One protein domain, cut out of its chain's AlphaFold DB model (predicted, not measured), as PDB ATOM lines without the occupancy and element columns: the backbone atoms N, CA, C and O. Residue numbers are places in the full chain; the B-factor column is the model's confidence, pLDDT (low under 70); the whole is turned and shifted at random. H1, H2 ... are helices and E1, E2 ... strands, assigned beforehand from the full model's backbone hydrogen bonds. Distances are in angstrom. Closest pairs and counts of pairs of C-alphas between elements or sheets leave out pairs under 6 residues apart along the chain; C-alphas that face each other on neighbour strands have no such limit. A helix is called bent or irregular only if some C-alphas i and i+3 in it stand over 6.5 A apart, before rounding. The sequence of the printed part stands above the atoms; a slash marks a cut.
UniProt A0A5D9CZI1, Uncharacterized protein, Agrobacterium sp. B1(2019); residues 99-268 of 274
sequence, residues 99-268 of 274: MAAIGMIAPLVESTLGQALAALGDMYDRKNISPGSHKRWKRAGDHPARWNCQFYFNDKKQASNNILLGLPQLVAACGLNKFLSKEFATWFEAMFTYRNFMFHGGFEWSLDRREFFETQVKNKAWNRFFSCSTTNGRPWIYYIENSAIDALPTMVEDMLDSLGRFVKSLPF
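Overview. This is residues 99 to 268 of the 274 residues of an uncharacterized protein of Agrobacterium sp. B1(2019) (UniProt A0A5D9CZI1). Two long helices, H1 and H7, run side by side the same way along the long axis, and H5 crosses H1 near its first residues. At one end of the long axis lies the hairpin E3 and E4, with H6 packed on it mainly through E4; farther along H1, a small cluster of H2, H3, H4 and the short hairpin E1 and E2 packs on it through H3. The printed part has 170 residues, with seven named helices and four named strands in the order H1 H2 H3 E1 E2 H4 H5 H6 E3 E4 H7; both two-stranded sheets, E1 - E2 and E3 - E4, are antiparallel. The class is mostly helix, and the whole is compact by its radius of gyration of the C-alphas, 17.8 A, yet elongated, spanning 62 by 35 by 24 A.

Along the chain. E3 is residues 226 to 231, 16.7 A long, and E4 residues 234 to 240, 17.8 A. H6 is residues 207 to 219, 18.2 A, and H5 residues 182 to 201, 28.7 A. H7, residues 242 to 264, measures 34.3 A and ends at C-alpha 264 (-54.149, 128.874, -37.135). H1, residues 99 to 126, measures 40.0 A and begins at C-alpha 99 (-74.940, 152.000, -52.470). H4 is residues 163 to 174, 15.8 A; H2 is 135 to 140, H3 144 to 147, E1 151 to 153 and E2 159 to 161. H3 and H7 are irregular: C-alphas 144 and 147 are 7.6 A apart, and 246 and 249 are 7.1 A apart. H7 has a kink of 34 degrees near residue 249.

Arrangement. In the hairpin E3 and E4, N 227 and O 239 are within hydrogen-bond range at 2.9 A. The closest C-alphas of H6 and E4 are Arg 210 and Pro 235, 6.5 A. H5 and H6 are close but not clearly touching, Phe 197 to Arg 209 at 7.9 A between C-alphas. H1 is the hub. Its residues 99 to 106 touch H5, closest C-alphas Ile 102 and Arg 195 at 6.3 A, at a steep tilt of 59 degrees. Its residues 101 to 109 touch H7, closest C-alphas Ala 101 and Ile 245 at 6.8 A, at a shallow tilt of 9 degrees, the same way. Its residues 117 to 121 touch H3, closest C-alphas Ala 118 and Trp 147 at 5.3 A. H4 and H5 form a helical hairpin, Leu 164 to Glu 189 at 6.3 A between closest C-alphas. H2 touches H4, closest C-alphas Arg 136 and Gln 169 at 6.2 A. In the hairpin E1 and E2, N 152 and O 160 are 3.0 A apart; Tyr 152 and Gly 166 are the closest C-alphas of E1 and H4, 3.9 A. Every O i to N i+4 pair is within range in H2, H5 and H6; the figures are 22 of 24 in H1, 7 of 8 in H4 and 17 of 19 in H7, and H3 is too short for such a pair.

Size, cuts and confidence. The C-alphas of Lys 127 and Asn 232, the two farthest apart, are 62.1 A apart. Residues 123 to 128, of which 123 to 126 belong to H1, stand free. The printed part has no cut and no long link. Mean pLDDT of the printed part is 95.0, and no printed residue is under 70.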
ATOM      1  N   MET A  99     -73.945 153.052 -52.696       96.44
ATOM      2  CA  MET A  99     -74.940 152.000 -52.470       96.44
ATOM      3  C   MET A  99     -74.518 150.679 -53.113       96.44
ATOM      4  O   MET A  99     -74.642 149.630 -52.480       96.44
ATOM      5  N   ALA A 100     -74.017 150.720 -54.349       96.06
ATOM      6  CA  ALA A 100     -73.547 149.538 -55.057       96.06
ATOM      7  C   ALA A 100     -72.352 148.906 -54.330       96.06
ATOM      8  O   ALA A 100     -72.361 147.705 -54.059       96.06
ATOM      9  N   ALA A 101     -71.362 149.716 -53.953       96.38
ATOM     10  CA  ALA A 101     -70.168 149.256 -53.257       96.38
ATOM     11  C   ALA A 101     -70.512 148.613 -51.903       96.38
ATOM     12  O   ALA A 101     -70.180 147.448 -51.661       96.38
ATOM     13  N   ILE A 102     -71.255 149.318 -51.040       96.50
ATOM     14  CA  ILE A 102     -71.619 148.777 -49.723       96.50
ATOM     15  C   ILE A 102     -72.606 147.610 -49.819       96.50
ATOM     16  O   ILE A 102     -72.558 146.686 -49.005       96.50
ATOM     17  N   GLY A 103     -73.480 147.627 -50.827       95.75
ATOM     18  CA  GLY A 103     -74.436 146.565 -51.109       95.75
ATOM     19  C   GLY A 103     -73.780 145.241 -51.487       95.75
ATOM     20  O   GLY A 103     -74.362 144.197 -51.213       95.75
ATOM     21  N   MET A 104     -72.571 145.270 -52.052       95.69
ATOM     22  CA  MET A 104     -71.781 144.068 -52.327       95.69
ATOM     23  C   MET A 104     -70.876 143.677 -51.148       95.69
ATOM     24  O   MET A 104     -70.781 142.500 -50.802       95.69
ATOM     25  N   ILE A 105     -70.234 144.656 -50.500       96.44
ATOM     26  CA  ILE A 105     -69.263 144.412 -49.421       96.44
ATOM     27  C   ILE A 105     -69.928 143.910 -48.138       96.44
ATOM     28  O   ILE A 105     -69.432 142.965 -47.525       96.44
ATOM     29  N   ALA A 106     -71.046 144.511 -47.718       95.88
ATOM     30  CA  ALA A 106     -71.673 144.135 -46.455       95.88
ATOM     31  C   ALA A 106     -72.123 142.659 -46.450       95.88
ATOM     32  O   ALA A 106     -71.703 141.940 -45.546       95.88
ATOM     33  N   PRO A 107     -72.860 142.140 -47.457       94.19
ATOM     34  CA  PRO A 107     -73.219 140.720 -47.498       94.19
ATOM     35  C   PRO A 107     -72.016 139.771 -47.535       94.19
ATOM     36  O   PRO A 107     -72.068 138.706 -46.921       94.19
ATOM     37  N   LEU A 108     -70.923 140.141 -48.209       95.31
ATOM     38  CA  LEU A 108     -69.690 139.351 -48.224       95.31
ATOM     39  C   LEU A 108     -69.081 139.237 -46.818       95.31
ATOM     40  O   LEU A 108     -68.780 138.135 -46.357       95.31
ATOM     41  N   VAL A 109     -68.963 140.357 -46.099       96.56
ATOM     42  CA  VAL A 109     -68.475 140.376 -44.711       96.56
ATOM     43  C   VAL A 109     -69.407 139.603 -43.781       96.56
ATOM     44  O   VAL A 109     -68.942 138.767 -43.005       96.56
ATOM     45  N   GLU A 110     -70.719 139.840 -43.873       95.06
ATOM     46  CA  GLU A 110     -71.718 139.149 -43.052       95.06
ATOM     47  C   GLU A 110     -71.688 137.639 -43.257       95.06
ATOM     48  O   GLU A 110     -71.658 136.885 -42.286       95.06
ATOM     49  N   SER A 111     -71.699 137.195 -44.514       93.62
ATOM     50  CA  SER A 111     -71.740 135.774 -44.850       93.62
ATOM     51  C   SER A 111     -70.447 135.066 -44.465       93.62
ATOM     52  O   SER A 111     -70.513 133.952 -43.948       93.62
ATOM     53  N   THR A 112     -69.291 135.707 -44.650       95.50
ATOM     54  CA  THR A 112     -67.987 135.148 -44.270       95.50
ATOM     55  C   THR A 112     -67.879 135.000 -42.756       95.50
ATOM     56  O   THR A 112     -67.618 133.905 -42.263       95.50
ATOM     57  N   LEU A 113     -68.128 136.072 -41.995       96.06
ATOM     58  CA  LEU A 113     -68.046 136.029 -40.531       96.06
ATOM     59  C   LEU A 113     -69.120 135.123 -39.929       96.06
ATOM     60  O   LEU A 113     -68.838 134.373 -38.997       96.06
ATOM     61  N   GLY A 114     -70.341 135.176 -40.464       95.12
ATOM     62  CA  GLY A 114     -71.451 134.344 -40.020       95.12
ATOM     63  C   GLY A 114     -71.155 132.858 -40.187       95.12
ATOM     64  O   GLY A 114     -71.316 132.102 -39.232       95.12
ATOM     65  N   GLN A 115     -70.665 132.450 -41.361       94.94
ATOM     66  CA  GLN A 115     -70.296 131.056 -41.619       94.94
ATOM     67  C   GLN A 115     -69.081 130.633 -40.799       94.94
ATOM     68  O   GLN A 115     -69.134 129.584 -40.165       94.94
ATOM     69  N   ALA A 116     -68.039 131.469 -40.718       95.75
ATOM     70  CA  ALA A 116     -66.844 131.143 -39.947       95.75
ATOM     71  C   ALA A 116     -67.165 130.896 -38.466       95.75
ATOM     72  O   ALA A 116     -66.708 129.928 -37.862       95.75
ATOM     73  N   LEU A 117     -67.970 131.777 -37.869       96.81
ATOM     74  CA  LEU A 117     -68.310 131.706 -36.450       96.81
ATOM     75  C   LEU A 117     -69.336 130.607 -36.148       96.81
ATOM     76  O   LEU A 117     -69.279 130.022 -35.066       96.81
ATOM     77  N   ALA A 118     -70.231 130.297 -37.090       95.19
ATOM     78  CA  ALA A 118     -71.116 129.141 -36.991       95.19
ATOM     79  C   ALA A 118     -70.323 127.828 -37.058       95.19
ATOM     80  O   ALA A 118     -70.471 126.993 -36.169       95.19
ATOM     81  N   ALA A 119     -69.418 127.688 -38.032       94.75
ATOM     82  CA  ALA A 119     -68.552 126.518 -38.167       94.75
ATOM     83  C   ALA A 119     -67.667 126.318 -36.930       94.75
ATOM     84  O   ALA A 119     -67.547 125.205 -36.423       94.75
ATOM     85  N   LEU A 120     -67.118 127.406 -36.378       95.62
ATOM     86  CA  LEU A 120     -66.386 127.355 -35.116       95.62
ATOM     87  C   LEU A 120     -67.264 126.797 -33.991       95.62
ATOM     88  O   LEU A 120     -66.815 125.966 -33.204       95.62
ATOM     89  N   GLY A 121     -68.519 127.236 -33.921       95.12
ATOM     90  CA  GLY A 121     -69.479 126.725 -32.956       95.12
ATOM     91  C   GLY A 121     -69.738 125.234 -33.085       95.12
ATOM     92  O   GLY A 121     -69.666 124.525 -32.080       95.12
ATOM     93  N   ASP A 122     -69.937 124.764 -34.314       93.56
ATOM     94  CA  ASP A 122     -70.106 123.346 -34.617       93.56
ATOM     95  C   ASP A 122     -68.886 122.525 -34.178       93.56
ATOM     96  O   ASP A 122     -69.044 121.417 -33.669       93.56
ATOM     97  N   MET A 123     -67.666 123.055 -34.326       93.75
ATOM     98  CA  MET A 123     -66.449 122.383 -33.854       93.75
ATOM     99  C   MET A 123     -66.445 122.222 -32.330       93.75
ATOM    100  O   MET A 123     -66.187 121.124 -31.833       93.75
ATOM    101  N   TYR A 124     -66.769 123.286 -31.584       94.44
ATOM    102  CA  TYR A 124     -66.866 123.223 -30.120       94.44
ATOM    103  C   TYR A 124     -67.920 122.210 -29.668       94.44
ATOM    104  O   TYR A 124     -67.658 121.411 -28.766       94.44
ATOM    105  N   ASP A 125     -69.086 122.213 -30.315       92.56
ATOM    106  CA  ASP A 125     -70.194 121.330 -29.960       92.56
ATOM    107  C   ASP A 125     -69.868 119.861 -30.295       92.56
ATOM    108  O   ASP A 125     -70.073 118.984 -29.455       92.56
ATOM    109  N   ARG A 126     -69.258 119.577 -31.458       92.56
ATOM    110  CA  ARG A 126     -68.817 118.219 -31.847       92.56
ATOM    111  C   ARG A 126     -67.755 117.647 -30.914       92.56
ATOM    112  O   ARG A 126     -67.793 116.460 -30.605       92.56
ATOM    113  N   LYS A 127     -66.804 118.475 -30.475       91.44
ATOM    114  CA  LYS A 127     -65.727 118.065 -29.561       91.44
ATOM    115  C   LYS A 127     -66.151 118.096 -28.091       91.44
ATOM    116  O   LYS A 127     -65.366 117.709 -27.230       91.44
ATOM    117  N   ASN A 128     -67.375 118.547 -27.794       91.75
ATOM    118  CA  ASN A 128     -67.876 118.756 -26.437       91.75
ATOM    119  C   ASN A 128     -66.923 119.622 -25.581       91.75
ATOM    120  O   ASN A 128     -66.715 119.376 -24.390       91.75
ATOM    121  N   ILE A 129     -66.311 120.634 -26.206       92.25
ATOM    122  CA  ILE A 129     -65.398 121.575 -25.551       92.25
ATOM    123  C   ILE A 129     -66.198 122.810 -25.136       92.25
ATOM    124  O   ILE A 129     -66.951 123.389 -25.917       92.25
ATOM    125  N   SER A 130     -66.011 123.263 -23.897       90.25
ATOM    126  CA  SER A 130     -66.615 124.517 -23.447       90.25
ATOM    127  C   SER A 130     -65.876 125.720 -24.055       90.25
ATOM    128  O   SER A 130     -64.658 125.811 -23.890       90.25
ATOM    129  N   PRO A 131     -66.570 126.711 -24.656       88.31
ATOM    130  CA  PRO A 131     -65.943 127.918 -25.210       88.31
ATOM    131  C   PRO A 131     -65.491 128.926 -24.129       88.31
ATOM    132  O   PRO A 131     -65.266 130.107 -24.407       88.31
ATOM    133  N   GLY A 132     -65.387 128.484 -22.872       88.75
ATOM    134  CA  GLY A 132     -64.899 129.262 -21.741       88.75
ATOM    135  C   GLY A 132     -65.956 130.139 -21.065       88.75
ATOM    136  O   GLY A 132     -67.167 129.978 -21.223       88.75
ATOM    137  N   SER A 133     -65.492 131.097 -20.260       90.06
ATOM    138  CA  SER A 133     -66.342 131.922 -19.396       90.06
ATOM    139  C   SER A 133     -66.468 133.363 -19.903       90.06
ATOM    140  O   SER A 133     -65.897 134.285 -19.323       90.06
ATOM    141  N   HIS A 134     -67.249 133.589 -20.960       96.50
ATOM    142  CA  HIS A 134     -67.557 134.939 -21.451       96.50
ATOM    143  C   HIS A 134     -69.015 135.342 -21.167       96.50
ATOM    144  O   HIS A 134     -69.910 134.498 -21.089       96.50
ATOM    145  N   LYS A 135     -69.283 136.654 -21.028       96.38
ATOM    146  CA  LYS A 135     -70.642 137.180 -20.780       96.38
ATOM    147  C   LYS A 135     -71.630 136.753 -21.868       96.38
ATOM    148  O   LYS A 135     -72.770 136.439 -21.539       96.38
ATOM    149  N   ARG A 136     -71.193 136.700 -23.134       96.62
ATOM    150  CA  ARG A 136     -72.013 136.212 -24.258       96.62
ATOM    151  C   ARG A 136     -72.534 134.801 -23.990       96.62
ATOM    152  O   ARG A 136     -73.739 134.602 -24.043       96.62
ATOM    153  N   TRP A 137     -71.654 133.868 -23.631       96.38
ATOM    154  CA  TRP A 137     -72.011 132.470 -23.362       96.38
ATOM    155  C   TRP A 137     -72.990 132.342 -22.197       96.38
ATOM    156  O   TRP A 137     -74.004 131.668 -22.313       96.38
ATOM    157  N   LYS A 138     -72.764 133.092 -21.111       95.06
ATOM    158  CA  LYS A 138     -73.677 133.113 -19.953       95.06
ATOM    159  C   LYS A 138     -75.065 133.670 -20.280       95.06
ATOM    160  O   LYS A 138     -76.048 133.259 -19.667       95.06
ATOM    161  N   ARG A 139     -75.142 134.661 -21.175       96.75
ATOM    162  CA  ARG A 139     -76.412 135.272 -21.589       96.75
ATOM    163  C   ARG A 139     -77.152 134.404 -22.601       96.75
ATOM    164  O   ARG A 139     -78.363 134.295 -22.493       96.75
ATOM    165  N   ALA A 140     -76.431 133.805 -23.544       96.44
ATOM    166  CA  ALA A 140     -77.007 132.948 -24.569       96.44
ATOM    167  C   ALA A 140     -77.458 131.587 -24.017       96.44
ATOM    168  O   ALA A 140     -78.485 131.079 -24.452       96.44
ATOM    169  N   GLY A 141     -76.723 131.002 -23.062       92.62
ATOM    170  CA  GLY A 141     -76.971 129.626 -22.621       92.62
ATOM    171  C   GLY A 141     -76.941 128.661 -23.810       92.62
ATOM    172  O   GLY A 141     -76.061 128.764 -24.666       92.62
ATOM    173  N   ASP A 142     -77.954 127.802 -23.902       91.94
ATOM    174  CA  ASP A 142     -78.121 126.825 -24.989       91.94
ATOM    175  C   ASP A 142     -78.920 127.372 -26.184       91.94
ATOM    176  O   ASP A 142     -79.432 126.617 -27.008       91.94
ATOM    177  N   HIS A 143     -79.074 128.697 -26.292       95.69
ATOM    178  CA  HIS A 143     -79.826 129.295 -27.390       95.69
ATOM    179  C   HIS A 143     -79.200 128.930 -28.753       95.69
ATOM    180  O   HIS A 143     -77.994 129.126 -28.934       95.69
ATOM    181  N   PRO A 144     -79.991 128.509 -29.761       94.56
ATOM    182  CA  PRO A 144     -79.466 128.028 -31.047       94.56
ATOM    183  C   PRO A 144     -78.627 129.083 -31.786       94.56
ATOM    184  O   PRO A 144     -77.644 128.774 -32.444       94.56
ATOM    185  N   ALA A 145     -78.962 130.364 -31.622       96.19
ATOM    186  CA  ALA A 145     -78.206 131.475 -32.203       96.19
ATOM    187  C   ALA A 145     -76.942 131.890 -31.408       96.19
ATOM    188  O   ALA A 145     -76.391 132.960 -31.672       96.19
ATOM    189  N   ARG A 146     -76.470 131.117 -30.415       96.06
ATOM    190  CA  ARG A 146     -75.329 131.528 -29.564       96.06
ATOM    191  C   ARG A 146     -74.046 131.797 -30.361       96.06
ATOM    192  O   ARG A 146     -73.299 132.712 -30.007       96.06
ATOM    193  N   TRP A 147     -73.847 131.088 -31.472       97.38
ATOM    194  CA  TRP A 147     -72.729 131.257 -32.411       97.38
ATOM    195  C   TRP A 147     -73.067 132.110 -33.643       97.38
ATOM    196  O   TRP A 147     -72.223 132.310 -34.507       97.38
ATOM    197  N   ASN A 148     -74.271 132.682 -33.715       96.81
ATOM    198  CA  ASN A 148     -74.657 133.566 -34.811       96.81
ATOM    199  C   ASN A 148     -74.273 135.025 -34.489       96.81
ATOM    200  O   ASN A 148     -74.765 135.611 -33.517       96.81
ATOM    201  N   CYS A 149     -73.404 135.631 -35.305       96.44
ATOM    202  CA  CYS A 149     -72.947 137.015 -35.128       96.44
ATOM    203  C   CYS A 149     -74.025 138.072 -35.410       96.44
ATOM    204  O   CYS A 149     -73.897 139.199 -34.942       96.44
ATOM    205  N   GLN A 150     -75.103 137.731 -36.118       96.50
ATOM    206  CA  GLN A 150     -76.238 138.633 -36.336       96.50
ATOM    207  C   GLN A 150     -77.076 138.815 -35.064       96.50
ATOM    208  O   GLN A 150     -77.814 139.791 -34.945       96.50
ATOM    209  N   PHE A 151     -76.948 137.911 -34.086       97.75
ATOM    210  CA  PHE A 151     -77.655 137.996 -32.815       97.75
ATOM    211  C   PHE A 151     -76.754 138.522 -31.699       97.75
ATOM    212  O   PHE A 151     -75.627 138.055 -31.483       97.75
ATOM    213  N   TYR A 152     -77.299 139.465 -30.935       97.88
ATOM    214  CA  TYR A 152     -76.747 139.873 -29.648       97.88
ATOM    215  C   TYR A 152     -77.665 139.428 -28.514       97.88
ATOM    216  O   TYR A 152     -78.878 139.294 -28.689       97.88
ATOM    217  N   PHE A 153     -77.070 139.228 -27.338       98.00
ATOM    218  CA  PHE A 153     -77.795 138.889 -26.122       98.00
ATOM    219  C   PHE A 153     -77.649 140.029 -25.116       98.00
ATOM    220  O   PHE A 153     -76.532 140.401 -24.720       98.00
ATOM    221  N   ASN A 154     -78.778 140.619 -24.728       96.25
ATOM    222  CA  ASN A 154     -78.811 141.744 -23.793       96.25
ATOM    223  C   ASN A 154     -78.636 141.281 -22.330       96.25
ATOM    224  O   ASN A 154     -78.552 140.088 -22.037       96.25
ATOM    225  N   ASP A 155     -78.583 142.223 -21.385       94.62
ATOM    226  CA  ASP A 155     -78.435 141.909 -19.953       94.62
ATOM    227  C   ASP A 155     -79.597 141.092 -19.372       94.62
ATOM    228  O   ASP A 155     -79.418 140.363 -18.399       94.62
ATOM    229  N   LYS A 156     -80.767 141.148 -20.015       95.75
ATOM    230  CA  LYS A 156     -81.949 140.343 -19.688       95.75
ATOM    231  C   LYS A 156     -81.940 138.969 -20.371       95.75
ATOM    232  O   LYS A 156     -82.952 138.279 -20.335       95.75
ATOM    233  N   LYS A 157     -80.818 138.569 -20.987       95.62
ATOM    234  CA  LYS A 157     -80.639 137.302 -21.723       95.62
ATOM    235  C   LYS A 157     -81.569 137.140 -22.932       95.62
ATOM    236  O   LYS A 157     -81.787 136.030 -23.401       95.62
ATOM    237  N   GLN A 158     -82.114 138.237 -23.452       96.25
ATOM    238  CA  GLN A 158     -82.968 138.209 -24.636       96.25
ATOM    239  C   GLN A 158     -82.107 138.312 -25.893       96.25
ATOM    240  O   GLN A 158     -81.195 139.143 -25.955       96.25
ATOM    241  N   ALA A 159     -82.419 137.478 -26.882       97.31
ATOM    242  CA  ALA A 159     -81.806 137.511 -28.199       97.31
ATOM    243  C   ALA A 159     -82.483 138.571 -29.079       97.31
ATOM    244  O   ALA A 159     -83.704 138.738 -29.052       97.31
ATOM    245  N   SER A 160     -81.706 139.296 -29.874       97.19
ATOM    246  CA  SER A 160     -82.231 140.236 -30.867       97.19
ATOM    247  C   SER A 160     -81.292 140.323 -32.061       97.19
ATOM    248  O   SER A 160     -80.072 140.248 -31.898       97.19
ATOM    249  N   ASN A 161     -81.865 140.468 -33.257       96.00
ATOM    250  CA  ASN A 161     -81.095 140.596 -34.487       96.00
ATOM    251  C   ASN A 161     -80.558 142.028 -34.602       96.00
ATOM    252  O   ASN A 161     -81.324 142.980 -34.747       96.00
ATOM    253  N   ASN A 162     -79.247 142.164 -34.454       95.69
ATOM    254  CA  ASN A 162     -78.500 143.384 -34.696       95.69
ATOM    255  C   ASN A 162     -77.014 143.016 -34.787       95.69
ATOM    256  O   ASN A 162     -76.342 142.878 -33.761       95.69
ATOM    257  N   ILE A 163     -76.499 142.869 -36.007       96.12
ATOM    258  CA  ILE A 163     -75.106 142.466 -36.230       96.12
ATOM    259  C   ILE A 163     -74.090 143.470 -35.661       96.12
ATOM    260  O   ILE A 163     -73.052 143.049 -35.155       96.12
ATOM    261  N   LEU A 164     -74.418 144.770 -35.631       96.38
ATOM    262  CA  LEU A 164     -73.561 145.809 -35.039       96.38
ATOM    263  C   LEU A 164     -73.300 145.565 -33.548       96.38
ATOM    264  O   LEU A 164     -72.256 145.951 -33.033       96.38
ATOM    265  N   LEU A 165     -74.224 144.898 -32.850       97.00
ATOM    266  CA  LEU A 165     -74.060 144.505 -31.447       97.00
ATOM    267  C   LEU A 165     -73.638 143.039 -31.295       97.00
ATOM    268  O   LEU A 165     -72.923 142.686 -30.353       97.00
ATOM    269  N   GLY A 166     -74.095 142.173 -32.197       97.75
ATOM    270  CA  GLY A 166     -73.886 140.733 -32.128       97.75
ATOM    271  C   GLY A 166     -72.458 140.331 -32.468       97.75
ATOM    272  O   GLY A 166     -71.854 139.559 -31.717       97.75
ATOM    273  N   LEU A 167     -71.890 140.906 -33.534       97.88
ATOM    274  CA  LEU A 167     -70.536 140.593 -33.976       97.88
ATOM    275  C   LEU A 167     -69.504 140.969 -32.900       97.88
ATOM    276  O   LEU A 167     -68.780 140.065 -32.481       97.88
ATOM    277  N   PRO A 168     -69.469 142.200 -32.343       97.25
ATOM    278  CA  PRO A 168     -68.517 142.529 -31.280       97.25
ATOM    279  C   PRO A 168     -68.644 141.626 -30.049       97.25
ATOM    280  O   PRO A 168     -67.632 141.215 -29.478       97.25
ATOM    281  N   GLN A 169     -69.872 141.262 -29.648       97.19
ATOM    282  CA  GLN A 169     -70.074 140.325 -28.540       97.19
ATOM    283  C   GLN A 169     -69.462 138.951 -28.824       97.19
ATOM    284  O   GLN A 169     -68.918 138.344 -27.903       97.19
ATOM    285  N   LEU A 170     -69.614 138.434 -30.046       97.81
ATOM    286  CA  LEU A 170     -69.142 137.102 -30.425       97.81
ATOM    287  C   LEU A 170     -67.631 137.067 -30.619       97.81
ATOM    288  O   LEU A 170     -66.963 136.228 -30.027       97.81
ATOM    289  N   VAL A 171     -67.103 138.032 -31.361       97.50
ATOM    290  CA  VAL A 171     -65.673 138.209 -31.619       97.50
ATOM    291  C   VAL A 171     -64.884 138.328 -30.308       97.50
ATOM    292  O   VAL A 171     -63.828 137.717 -30.166       97.50
ATOM    293  N   ALA A 172     -65.408 139.059 -29.316       97.31
ATOM    294  CA  ALA A 172     -64.806 139.124 -27.983       97.31
ATOM    295  C   ALA A 172     -64.915 137.796 -27.213       97.31
ATOM    296  O   ALA A 172     -64.024 137.450 -26.440       97.31
ATOM    297  N   ALA A 173     -66.002 137.048 -27.411       97.50
ATOM    298  CA  ALA A 173     -66.257 135.801 -26.699       97.50
ATOM    299  C   ALA A 173     -65.373 134.642 -27.171       97.50
ATOM    300  O   ALA A 173     -64.953 133.839 -26.341       97.50
ATOM    301  N   CYS A 174     -65.105 134.557 -28.476       96.25
ATOM    302  CA  CYS A 174     -64.260 133.520 -29.067       96.25
ATOM    303  C   CYS A 174     -62.778 133.916 -29.171       96.25
ATOM    304  O   CYS A 174     -61.954 133.082 -29.526       96.25
ATOM    305  N   GLY A 175     -62.423 135.166 -28.854       96.06
ATOM    306  CA  GLY A 175     -61.038 135.653 -28.875       96.06
ATOM    307  C   GLY A 175     -60.549 136.173 -30.229       96.06
ATOM    308  O   GLY A 175     -59.403 136.618 -30.321       96.06
ATOM    309  N   LEU A 176     -61.407 136.193 -31.254       96.69
ATOM    310  CA  LEU A 176     -61.103 136.758 -32.576       96.69
ATOM    311  C   LEU A 176     -60.759 138.261 -32.507       96.69
ATOM    312  O   LEU A 176     -60.018 138.774 -33.343       96.69
ATOM    313  N   ASN A 177     -61.209 138.975 -31.468       96.00
ATOM    314  CA  ASN A 177     -60.874 140.390 -31.250       96.00
ATOM    315  C   ASN A 177     -59.367 140.664 -31.108       96.00
ATOM    316  O   ASN A 177     -58.958 141.813 -31.223       96.00
ATOM    317  N   LYS A 178     -58.554 139.644 -30.804       96.69
ATOM    318  CA  LYS A 178     -57.092 139.776 -30.713       96.69
ATOM    319  C   LYS A 178     -56.419 139.864 -32.085       96.69
ATOM    320  O   LYS A 178     -55.285 140.322 -32.159       96.69
ATOM    321  N   PHE A 179     -57.106 139.410 -33.131       96.81
ATOM    322  CA  PHE A 179     -56.591 139.337 -34.497       96.81
ATOM    323  C   PHE A 179     -57.161 140.447 -35.376       96.81
ATOM    324  O   PHE A 179     -56.446 140.984 -36.211       96.81
ATOM    325  N   LEU A 180     -58.422 140.831 -35.155       95.62
ATOM    326  CA  LEU A 180     -59.029 141.951 -35.872       95.62
ATOM    327  C   LEU A 180     -58.413 143.284 -35.443       95.62
ATOM    328  O   LEU A 180     -58.262 143.577 -34.253       95.62
ATOM    329  N   SER A 181     -58.110 144.130 -36.425       93.75
ATOM    330  CA  SER A 181     -57.599 145.470 -36.166       93.75
ATOM    331  C   SER A 181     -58.667 146.355 -35.509       93.75
ATOM    332  O   SER A 181     -59.873 146.204 -35.726       93.75
ATOM    333  N   LYS A 182     -58.232 147.340 -34.712       93.00
ATOM    334  CA  LYS A 182     -59.143 148.387 -34.209       93.00
ATOM    335  C   LYS A 182     -59.806 149.145 -35.359       93.00
ATOM    336  O   LYS A 182     -60.974 149.505 -35.259       93.00
ATOM    337  N   GLU A 183     -59.057 149.335 -36.442       93.88
ATOM    338  CA  GLU A 183     -59.537 149.948 -37.675       93.88
ATOM    339  C   GLU A 183     -60.722 149.172 -38.262       93.88
ATOM    340  O   GLU A 183     -61.736 149.784 -38.584       93.88
ATOM    341  N   PHE A 184     -60.661 147.835 -38.294       95.81
ATOM    342  CA  PHE A 184     -61.768 146.999 -38.758       95.81
ATOM    343  C   PHE A 184     -63.045 147.226 -37.947       95.81
ATOM    344  O   PHE A 184     -64.117 147.353 -38.530       95.81
ATOM    345  N   ALA A 185     -62.963 147.322 -36.616       94.69
ATOM    346  CA  ALA A 185     -64.145 147.569 -35.790       94.69
ATOM    347  C   ALA A 185     -64.791 148.933 -36.092       94.69
ATOM    348  O   ALA A 185     -66.011 149.019 -36.241       94.69
ATOM    349  N   THR A 186     -63.978 149.987 -36.223       96.00
ATOM    350  CA  THR A 186     -64.453 151.333 -36.576       96.00
ATOM    351  C   THR A 186     -65.062 151.368 -37.976       96.00
ATOM    352  O   THR A 186     -66.134 151.941 -38.166       96.00
ATOM    353  N   TRP A 187     -64.403 150.733 -38.945       97.62
ATOM    354  CA  TRP A 187     -64.882 150.605 -40.316       97.62
ATOM    355  C   TRP A 187     -66.190 149.814 -40.400       97.62
ATOM    356  O   TRP A 187     -67.148 150.283 -41.008       97.62
ATOM    357  N   PHE A 188     -66.261 148.654 -39.744       97.62
ATOM    358  CA  PHE A 188     -67.443 147.797 -39.732       97.62
ATOM    359  C   PHE A 188     -68.652 148.570 -39.206       97.62
ATOM    360  O   PHE A 188     -69.700 148.599 -39.847       97.62
ATOM    361  N   GLU A 189     -68.498 149.267 -38.078       97.31
ATOM    362  CA  GLU A 189     -69.581 150.051 -37.492       97.31
ATOM    363  C   GLU A 189     -70.054 151.187 -38.410       97.31
ATOM    364  O   GLU A 189     -71.263 151.358 -38.601       97.31
ATOM    365  N   ALA A 190     -69.115 151.932 -39.000       97.94
ATOM    366  CA  ALA A 190     -69.396 153.008 -39.944       97.94
ATOM    367  C   ALA A 190     -70.170 152.493 -41.164       97.94
ATOM    368  O   ALA A 190     -71.279 152.952 -41.451       97.94
ATOM    369  N   MET A 191     -69.605 151.502 -41.849       98.00
ATOM    370  CA  MET A 191     -70.120 150.965 -43.103       98.00
ATOM    371  C   MET A 191     -71.481 150.299 -42.936       98.00
ATOM    372  O   MET A 191     -72.387 150.533 -43.732       98.00
ATOM    373  N   PHE A 192     -71.677 149.524 -41.870       97.38
ATOM    374  CA  PHE A 192     -72.946 148.841 -41.628       97.38
ATOM    375  C   PHE A 192     -74.031 149.789 -41.118       97.38
ATOM    376  O   PHE A 192     -75.211 149.605 -41.427       97.38
ATOM    377  N   THR A 193     -73.650 150.844 -40.392       97.06
ATOM    378  CA  THR A 193     -74.584 151.929 -40.077       97.06
ATOM    379  C   THR A 193     -75.017 152.620 -41.367       97.06
ATOM    380  O   THR A 193     -76.215 152.708 -41.624       97.06
ATOM    381  N   TYR A 194     -74.075 153.034 -42.219       97.75
ATOM    382  CA  TYR A 194     -74.384 153.674 -43.500       97.75
ATOM    383  C   TYR A 194     -75.247 152.789 -44.410       97.75
ATOM    384  O   TYR A 194     -76.278 153.240 -44.910       97.75
ATOM    385  N   ARG A 195     -74.916 151.497 -44.534       96.75
ATOM    386  CA  ARG A 195     -75.718 150.493 -45.252       96.75
ATOM    387  C   ARG A 195     -77.171 150.510 -44.788       96.75
ATOM    388  O   ARG A 195     -78.079 150.557 -45.612       96.75
ATOM    389  N   ASN A 196     -77.416 150.494 -43.481       94.94
ATOM    390  CA  ASN A 196     -78.778 150.515 -42.944       94.94
ATOM    391  C   ASN A 196     -79.511 151.825 -43.251       94.94
ATOM    392  O   ASN A 196     -80.731 151.825 -43.402       94.94
ATOM    393  N   PHE A 197     -78.800 152.946 -43.358       95.44
ATOM    394  CA  PHE A 197     -79.405 154.194 -43.810       95.44
ATOM    395  C   PHE A 197     -79.778 154.141 -45.288       95.44
ATOM    396  O   PHE A 197     -80.931 154.414 -45.619       95.44
ATOM    397  N   MET A 198     -78.870 153.680 -46.142       95.25
ATOM    398  CA  MET A 198     -79.095 153.585 -47.584       95.25
ATOM    399  C   MET A 198     -80.211 152.604 -47.953       95.25
ATOM    400  O   MET A 198     -81.129 152.954 -48.686       95.25
ATOM    401  N   PHE A 199     -80.197 151.388 -47.404       92.44
ATOM    402  CA  PHE A 199     -81.164 150.347 -47.777       92.44
ATOM    403  C   PHE A 199     -82.568 150.551 -47.186       92.44
ATOM    404  O   PHE A 199     -83.518 149.929 -47.655       92.44
ATOM    405  N   HIS A 200     -82.723 151.414 -46.176       90.25
ATOM    406  CA  HIS A 200     -84.037 151.758 -45.620       90.25
ATOM    407  C   HIS A 200     -84.531 153.151 -46.022       90.25
ATOM    408  O   HIS A 200     -85.728 153.406 -45.925       90.25
ATOM    409  N   GLY A 201     -83.634 154.052 -46.427       89.94
ATOM    410  CA  GLY A 201     -83.950 155.445 -46.745       89.94
ATOM    411  C   GLY A 201     -83.718 155.847 -48.201       89.94
ATOM    412  O   GLY A 201     -84.049 156.973 -48.552       89.94
ATOM    413  N   GLY A 202     -83.145 154.981 -49.041       93.69
ATOM    414  CA  GLY A 202     -82.721 155.354 -50.391       93.69
ATOM    415  C   GLY A 202     -81.595 156.394 -50.369       93.69
ATOM    416  O   GLY A 202     -80.775 156.407 -49.451       93.69
ATOM    417  N   PHE A 203     -81.564 157.270 -51.377       93.81
ATOM    418  CA  PHE A 203     -80.569 158.349 -51.489       93.81
ATOM    419  C   PHE A 203     -80.926 159.582 -50.657       93.81
ATOM    420  O   PHE A 203     -80.042 160.276 -50.161       93.81
ATOM    421  N   GLU A 204     -82.219 159.833 -50.455       93.25
ATOM    422  CA  GLU A 204     -82.710 161.019 -49.764       93.25
ATOM    423  C   GLU A 204     -83.384 160.661 -48.449       93.25
ATOM    424  O   GLU A 204     -84.571 160.350 -48.373       93.25
ATOM    425  N   TRP A 205     -82.614 160.740 -47.370       94.38
ATOM    426  CA  TRP A 205     -83.130 160.414 -46.046       94.38
ATOM    427  C   TRP A 205     -84.008 161.542 -45.502       94.38
ATOM    428  O   TRP A 205     -83.887 162.691 -45.928       94.38
ATOM    429  N   SER A 206     -84.857 161.246 -44.516       93.31
ATOM    430  CA  SER A 206     -85.549 162.296 -43.760       93.31
ATOM    431  C   SER A 206     -84.552 163.194 -43.017       93.31
ATOM    432  O   SER A 206     -83.436 162.770 -42.714       93.31
ATOM    433  N   LEU A 207     -84.956 164.427 -42.690       92.69
ATOM    434  CA  LEU A 207     -84.100 165.389 -41.981       92.69
ATOM    435  C   LEU A 207     -83.548 164.812 -40.669       92.69
ATOM    436  O   LEU A 207     -82.334 164.792 -40.489       92.69
ATOM    437  N   ASP A 208     -84.408 164.212 -39.840       93.38
ATOM    438  CA  ASP A 208     -84.007 163.567 -38.581       93.38
ATOM    439  C   ASP A 208     -82.917 162.507 -38.788       93.38
ATOM    440  O   ASP A 208     -81.988 162.372 -37.991       93.38
ATOM    441  N   ARG A 209     -82.998 161.749 -39.888       94.88
ATOM    442  CA  ARG A 209     -81.997 160.733 -40.228       94.88
ATOM    443  C   ARG A 209     -80.682 161.361 -40.674       94.88
ATOM    444  O   ARG A 209     -79.629 160.848 -40.304       94.88
ATOM    445  N   ARG A 210     -80.724 162.454 -41.440       95.06
ATOM    446  CA  ARG A 210     -79.520 163.190 -41.859       95.06
ATOM    447  C   ARG A 210     -78.798 163.781 -40.651       95.06
ATOM    448  O   ARG A 210     -77.596 163.584 -40.528       95.06
ATOM    449  N   GLU A 211     -79.526 164.428 -39.743       93.31
ATOM    450  CA  GLU A 211     -78.976 165.028 -38.517       93.31
ATOM    451  C   GLU A 211     -78.420 163.965 -37.561       93.31
ATOM    452  O   GLU A 211     -77.330 164.110 -36.995       93.31
ATOM    453  N   PHE A 212     -79.131 162.841 -37.422       94.94
ATOM    454  CA  PHE A 212     -78.639 161.708 -36.650       94.94
ATOM    455  C   PHE A 212     -77.336 161.158 -37.238       94.94
ATOM    456  O   PHE A 212     -76.371 160.958 -36.497       94.94
ATOM    457  N   PHE A 213     -77.284 160.919 -38.553       96.50
ATOM    458  CA  PHE A 213     -76.088 160.387 -39.202       96.50
ATOM    459  C   PHE A 213     -74.922 161.381 -39.139       96.50
ATOM    460  O   PHE A 213     -73.817 160.979 -38.793       96.50
ATOM    461  N   GLU A 214     -75.172 162.680 -39.335       95.62
ATOM    462  CA  GLU A 214     -74.179 163.745 -39.142       95.62
ATOM    463  C   GLU A 214     -73.551 163.680 -37.744       95.62
ATOM    464  O   GLU A 214     -72.330 163.739 -37.574       95.62
ATOM    465  N   THR A 215     -74.397 163.507 -36.728       95.81
ATOM    466  CA  THR A 215     -73.965 163.377 -35.336       95.81
ATOM    467  C   THR A 215     -73.114 162.123 -35.133       95.81
ATOM    468  O   THR A 215     -72.102 162.182 -34.435       95.81
ATOM    469  N   GLN A 216     -73.473 160.993 -35.757       96.75
ATOM    470  CA  GLN A 216     -72.643 159.783 -35.724       96.75
ATOM    471  C   GLN A 216     -71.279 160.027 -36.373       96.75
ATOM    472  O   GLN A 216     -70.257 159.694 -35.771       96.75
ATOM    473  N   VAL A 217     -71.257 160.651 -37.554       96.81
ATOM    474  CA  VAL A 217     -70.027 160.937 -38.299       96.81
ATOM    475  C   VAL A 217     -69.072 161.797 -37.475       96.81
ATOM    476  O   VAL A 217     -67.894 161.457 -37.350       96.81
ATOM    477  N   LYS A 218     -69.583 162.850 -36.828       95.25
ATOM    478  CA  LYS A 218     -68.792 163.723 -35.950       95.25
ATOM    479  C   LYS A 218     -68.307 162.990 -34.697       95.25
ATOM    480  O   LYS A 218     -67.108 162.964 -34.430       95.25
ATOM    481  N   ASN A 219     -69.214 162.358 -33.951       96.50
ATOM    482  CA  ASN A 219     -68.897 161.765 -32.646       96.50
ATOM    483  C   ASN A 219     -67.973 160.548 -32.739       96.50
ATOM    484  O   ASN A 219     -67.216 160.281 -31.809       96.50
ATOM    485  N   LYS A 220     -68.044 159.798 -33.843       95.94
ATOM    486  CA  LYS A 220     -67.243 158.587 -34.064       95.94
ATOM    487  C   LYS A 220     -66.067 158.808 -35.017       95.94
ATOM    488  O   LYS A 220     -65.392 157.849 -35.379       95.94
ATOM    489  N   ALA A 221     -65.814 160.063 -35.398       95.12
ATOM    490  CA  ALA A 221     -64.740 160.464 -36.303       95.12
ATOM    491  C   ALA A 221     -64.767 159.726 -37.660       95.12
ATOM    492  O   ALA A 221     -63.730 159.356 -38.206       95.12
ATOM    493  N   TRP A 222     -65.957 159.536 -38.238       97.44
ATOM    494  CA  TRP A 222     -66.135 158.871 -39.536       97.44
ATOM    495  C   TRP A 222     -65.969 159.806 -40.742       97.44
ATOM    496  O   TRP A 222     -66.275 159.409 -41.861       97.44
ATOM    497  N   ASN A 223     -65.460 161.030 -40.553       95.38
ATOM    498  CA  ASN A 223     -65.304 162.022 -41.631       95.38
ATOM    499  C   ASN A 223     -64.413 161.534 -42.786       95.38
ATOM    500  O   ASN A 223     -64.547 161.998 -43.904       95.38
ATOM    501  N   ARG A 224     -63.502 160.588 -42.526       95.75
ATOM    502  CA  ARG A 224     -62.663 159.974 -43.570       95.75
ATOM    503  C   ARG A 224     -63.408 158.973 -44.460       95.75
ATOM    504  O   ARG A 224     -62.863 158.537 -45.462       95.75
ATOM    505  N   PHE A 225     -64.588 158.525 -44.035       97.75
ATOM    506  CA  PHE A 225     -65.362 157.501 -44.731       97.75
ATOM    507  C   PHE A 225     -66.494 158.089 -45.557       97.75
ATOM    508  O   PHE A 225     -66.887 157.474 -46.542       97.75
ATOM    509  N   PHE A 226     -67.040 159.230 -45.141       97.81
ATOM    510  CA  PHE A 226     -68.255 159.779 -45.718       97.81
ATOM    511  C   PHE A 226     -68.094 161.253 -46.039       97.81
ATOM    512  O   PHE A 226     -67.592 162.018 -45.217       97.81
ATOM    513  N   SER A 227     -68.644 161.628 -47.186       95.56
ATOM    514  CA  SER A 227     -68.870 163.007 -47.584       95.56
ATOM    515  C   SER A 227     -70.360 163.326 -47.576       95.56
ATOM    516  O   SER A 227     -71.215 162.442 -47.427       95.56
ATOM    517  N   CYS A 228     -70.681 164.607 -47.729       95.25
ATOM    518  CA  CYS A 228     -72.056 165.065 -47.804       95.25
ATOM    519  C   CYS A 228     -72.210 166.247 -48.754       95.25
ATOM    520  O   CYS A 228     -71.564 167.281 -48.587       95.25
ATOM    521  N   SER A 229     -73.148 166.123 -49.689       93.62
ATOM    522  CA  SER A 229     -73.650 167.265 -50.447       93.62
ATOM    523  C   SER A 229     -74.639 168.057 -49.602       93.62
ATOM    524  O   SER A 229     -75.437 167.483 -48.858       93.62
ATOM    525  N   THR A 230     -74.627 169.381 -49.743       92.19
ATOM    526  CA  THR A 230     -75.494 170.280 -48.973       92.19
ATOM    527  C   THR A 230     -76.480 171.026 -49.860       92.19
ATOM    528  O   THR A 230     -76.118 171.455 -50.949       92.19
ATOM    529  N   THR A 231     -77.683 171.275 -49.345       87.06
ATOM    530  CA  THR A 231     -78.663 172.198 -49.936       87.06
ATOM    531  C   THR A 231     -79.008 173.262 -48.900       87.06
ATOM    532  O   THR A 231     -79.319 172.935 -47.753       87.06
ATOM    533  N   ASN A 232     -78.921 174.545 -49.271       87.12
ATOM    534  CA  ASN A 232     -79.156 175.685 -48.369       87.12
ATOM    535  C   ASN A 232     -78.357 175.609 -47.049       87.12
ATOM    536  O   ASN A 232     -78.873 175.914 -45.973       87.12
ATOM    537  N   GLY A 233     -77.104 175.145 -47.121       85.00
ATOM    538  CA  GLY A 233     -76.217 174.999 -45.961       85.00
ATOM    539  C   GLY A 233     -76.571 173.851 -45.008       85.00
ATOM    540  O   GLY A 233     -75.998 173.776 -43.924       85.00
ATOM    541  N   ARG A 234     -77.500 172.959 -45.380       87.94
ATOM    542  CA  ARG A 234     -77.865 171.769 -44.598       87.94
ATOM    543  C   ARG A 234     -77.470 170.479 -45.321       87.94
ATOM    544  O   ARG A 234     -77.537 170.455 -46.553       87.94
ATOM    545  N   PRO A 235     -77.125 169.400 -44.592       91.94
ATOM    546  CA  PRO A 235     -76.881 168.087 -45.183       91.94
ATOM    547  C   PRO A 235     -78.043 167.620 -46.067       91.94
ATOM    548  O   PRO A 235     -79.214 167.683 -45.669       91.94
ATOM    549  N   TRP A 236     -77.722 167.127 -47.260       93.06
ATOM    550  CA  TRP A 236     -78.697 166.612 -48.216       93.06
ATOM    551  C   TRP A 236     -78.502 165.123 -48.480       93.06
ATOM    552  O   TRP A 236     -79.353 164.332 -48.075       93.06
ATOM    553  N   ILE A 237     -77.385 164.748 -49.102       95.69
ATOM    554  CA  ILE A 237     -77.090 163.368 -49.501       95.69
ATOM    555  C   ILE A 237     -75.717 162.996 -48.955       95.69
ATOM    556  O   ILE A 237     -74.755 163.738 -49.140       95.69
ATOM    557  N   TYR A 238     -75.645 161.857 -48.269       96.94
ATOM    558  CA  TYR A 238     -74.399 161.278 -47.773       96.94
ATOM    559  C   TYR A 238     -73.936 160.150 -48.689       96.94
ATOM    560  O   TYR A 238     -74.716 159.260 -49.041       96.94
ATOM    561  N   TYR A 239     -72.650 160.142 -49.000       97.25
ATOM    562  CA  TYR A 239     -72.001 159.129 -49.825       97.25
ATOM    563  C   TYR A 239     -70.643 158.755 -49.236       97.25
ATOM    564  O   TYR A 239     -70.094 159.475 -48.400       97.25
ATOM    565  N   ILE A 240     -70.146 157.579 -49.601       97.88
ATOM    566  CA  ILE A 240     -68.835 157.089 -49.190       97.88
ATOM    567  C   ILE A 240     -67.785 157.857 -49.992       97.88
ATOM    568  O   ILE A 240     -67.919 158.034 -51.199       97.88
ATOM    569  N   GLU A 241     -66.741 158.319 -49.314       96.81
ATOM    570  CA  GLU A 241     -65.593 158.945 -49.965       96.81
ATOM    571  C   GLU A 241     -64.929 157.972 -50.943       96.81
ATOM    572  O   GLU A 241     -64.746 156.797 -50.629       96.81
ATOM    573  N   ASN A 242     -64.485 158.468 -52.095       94.12
ATOM    574  CA  ASN A 242     -63.871 157.640 -53.140       94.12
ATOM    575  C   ASN A 242     -62.702 156.795 -52.614       94.12
ATOM    576  O   ASN A 242     -62.654 155.586 -52.811       94.12
ATOM    577  N   SER A 243     -61.817 157.418 -51.831       94.56
ATOM    578  CA  SER A 243     -60.700 156.715 -51.187       94.56
ATOM    579  C   SER A 243     -61.151 155.616 -50.214       94.56
ATOM    580  O   SER A 243     -60.472 154.602 -50.064       94.56
ATOM    581  N   ALA A 244     -62.306 155.791 -49.565       96.81
ATOM    582  CA  ALA A 244     -62.887 154.781 -48.694       96.81
ATOM    583  C   ALA A 244     -63.563 153.657 -49.495       96.81
ATOM    584  O   ALA A 244     -63.471 152.511 -49.061       96.81
ATOM    585  N   ILE A 245     -64.177 153.953 -50.652       96.50
ATOM    586  CA  ILE A 245     -64.694 152.949 -51.602       96.50
ATOM    587  C   ILE A 245     -63.550 152.061 -52.106       96.50
ATOM    588  O   ILE A 245     -63.643 150.835 -52.017       96.50
ATOM    589  N   ASP A 246     -62.453 152.671 -52.555       94.00
ATOM    590  CA  ASP A 246     -61.278 151.961 -53.074       94.00
ATOM    591  C   ASP A 246     -60.642 151.042 -52.019       94.00
ATOM    592  O   ASP A 246     -60.119 149.972 -52.335       94.00
ATOM    593  N   ALA A 247     -60.724 151.426 -50.742       95.25
ATOM    594  CA  ALA A 247     -60.197 150.647 -49.627       95.25
ATOM    595  C   ALA A 247     -61.098 149.473 -49.197       95.25
ATOM    596  O   ALA A 247     -60.628 148.595 -48.468       95.25
ATOM    597  N   LEU A 248     -62.373 149.415 -49.616       95.88
ATOM    598  CA  LEU A 248     -63.313 148.388 -49.138       95.88
ATOM    599  C   LEU A 248     -62.821 146.954 -49.391       95.88
ATOM    600  O   LEU A 248     -62.879 146.153 -48.455       95.88
ATOM    601  N   PRO A 249     -62.320 146.587 -50.587       95.88
ATOM    602  CA  PRO A 249     -61.847 145.227 -50.819       95.88
ATOM    603  C   PRO A 249     -60.639 144.868 -49.953       95.88
ATOM    604  O   PRO A 249     -60.557 143.747 -49.466       95.88
ATOM    605  N   THR A 250     -59.726 145.817 -49.730       95.31
ATOM    606  CA  THR A 250     -58.563 145.626 -48.851       95.31
ATOM    607  C   THR A 250     -58.999 145.390 -47.408       95.31
ATOM    608  O   THR A 250     -58.505 144.471 -46.768       95.31
ATOM    609  N   MET A 251     -60.006 146.122 -46.917       96.25
ATOM    610  CA  MET A 251     -60.570 145.880 -45.581       96.25
ATOM    611  C   MET A 251     -61.148 144.466 -45.428       96.25
ATOM    612  O   MET A 251     -61.055 143.871 -44.353       96.25
ATOM    613  N   VAL A 252     -61.742 143.914 -46.492       95.69
ATOM    614  CA  VAL A 252     -62.230 142.527 -46.496       95.69
ATOM    615  C   VAL A 252     -61.070 141.534 -46.516       95.69
ATOM    616  O   VAL A 252     -61.103 140.559 -45.773       95.69
ATOM    617  N   GLU A 253     -60.033 141.773 -47.316       94.25
ATOM    618  CA  GLU A 253     -58.829 140.932 -47.342       94.25
ATOM    619  C   GLU A 253     -58.114 140.897 -45.988       94.25
ATOM    620  O   GLU A 253     -57.840 139.814 -45.478       94.25
ATOM    621  N   ASP A 254     -57.926 142.050 -45.347       94.94
ATOM    622  CA  ASP A 254     -57.324 142.142 -44.014       94.94
ATOM    623  C   ASP A 254     -58.150 141.386 -42.959       94.94
ATOM    624  O   ASP A 254     -57.610 140.758 -42.039       94.94
ATOM    625  N   MET A 255     -59.482 141.423 -43.081       95.69
ATOM    626  CA  MET A 255     -60.386 140.635 -42.242       95.69
ATOM    627  C   MET A 255     -60.206 139.131 -42.490       95.69
ATOM    628  O   MET A 255     -60.161 138.364 -41.526       95.69
ATOM    629  N   LEU A 256     -60.096 138.703 -43.751       94.75
ATOM    630  CA  LEU A 256     -59.861 137.304 -44.122       94.75
ATOM    631  C   LEU A 256     -58.511 136.804 -43.588       94.75
ATOM    632  O   LEU A 256     -58.455 135.722 -43.008       94.75
ATOM    633  N   ASP A 257     -57.458 137.616 -43.681       93.88
ATOM    634  CA  ASP A 257     -56.137 137.302 -43.118       93.88
ATOM    635  C   ASP A 257     -56.185 137.190 -41.594       93.88
ATOM    636  O   ASP A 257     -55.612 136.277 -40.995       93.88
ATOM    637  N   SER A 258     -56.920 138.095 -40.947       95.19
ATOM    638  CA  SER A 258     -57.133 138.057 -39.498       95.19
ATOM    639  C   SER A 258     -57.879 136.793 -39.065       95.19
ATOM    640  O   SER A 258     -57.537 136.200 -38.041       95.19
ATOM    641  N   LEU A 259     -58.878 136.362 -39.843       95.25
ATOM    642  CA  LEU A 259     -59.580 135.102 -39.612       95.25
ATOM    643  C   LEU A 259     -58.643 133.909 -39.801       95.25
ATOM    644  O   LEU A 259     -58.598 133.057 -38.922       95.25
ATOM    645  N   GLY A 260     -57.858 133.872 -40.878       94.19
ATOM    646  CA  GLY A 260     -56.875 132.816 -41.130       94.19
ATOM    647  C   GLY A 260     -55.881 132.642 -39.977       94.19
ATOM    648  O   GLY A 260     -55.742 131.552 -39.415       94.19
ATOM    649  N   ARG A 261     -55.291 133.751 -39.504       95.31
ATOM    650  CA  ARG A 261     -54.416 133.773 -38.315       95.31
ATOM    651  C   ARG A 261     -55.121 133.301 -37.051       95.31
ATOM    652  O   ARG A 261     -54.526 132.593 -36.240       95.31
ATOM    653  N   PHE A 262     -56.381 133.691 -36.874       95.94
ATOM    654  CA  PHE A 262     -57.185 133.221 -35.758       95.94
ATOM    655  C   PHE A 262     -57.387 131.703 -35.822       95.94
ATOM    656  O   PHE A 262     -57.139 131.042 -34.816       95.94
ATOM    657  N   VAL A 263     -57.745 131.140 -36.983       94.12
ATOM    658  CA  VAL A 263     -57.906 129.684 -37.150       94.12
ATOM    659  C   VAL A 263     -56.607 128.947 -36.851       94.12
ATOM    660  O   VAL A 263     -56.612 127.996 -36.076       94.12
ATOM    661  N   LYS A 264     -55.485 129.429 -37.390       92.38
ATOM    662  CA  LYS A 264     -54.149 128.874 -37.135       92.38
ATOM    663  C   LYS A 264     -53.777 128.865 -35.647       92.38
ATOM    664  O   LYS A 264     -52.996 128.028 -35.209       92.38
ATOM    665  N   SER A 265     -54.332 129.792 -34.866       93.31
ATOM    666  CA  SER A 265     -54.111 129.885 -33.419       93.31
ATOM    667  C   SER A 265     -55.050 129.021 -32.570       93.31
ATOM    668  O   SER A 265     -54.901 128.994 -31.344       93.31
ATOM    669  N   LEU A 266     -56.045 128.366 -33.178       92.94
ATOM    670  CA  LEU A 266     -56.998 127.545 -32.438       92.94
ATOM    671  C   LEU A 266     -56.304 126.322 -31.816       92.94
ATOM    672  O   LEU A 266     -55.341 125.803 -32.382       92.94
ATOM    673  N   PRO A 267     -56.799 125.829 -30.664       90.62
ATOM    674  CA  PRO A 267     -56.270 124.617 -30.048       90.62
ATOM    675  C   PRO A 267     -56.327 123.430 -31.011       90.62
ATOM    676  O   PRO A 267     -57.342 123.229 -31.682       90.62
ATOM    677  N   PHE A 268     -55.262 122.622 -31.041       87.56
ATOM    678  CA  PHE A 268     -55.165 121.459 -31.925       87.56
ATOM    679  C   PHE A 268     -56.343 120.498 -31.731       87.56
ATOM    680  O   PHE A 268     -56.891 119.986 -32.700       87.56
TER     681      PHE A 268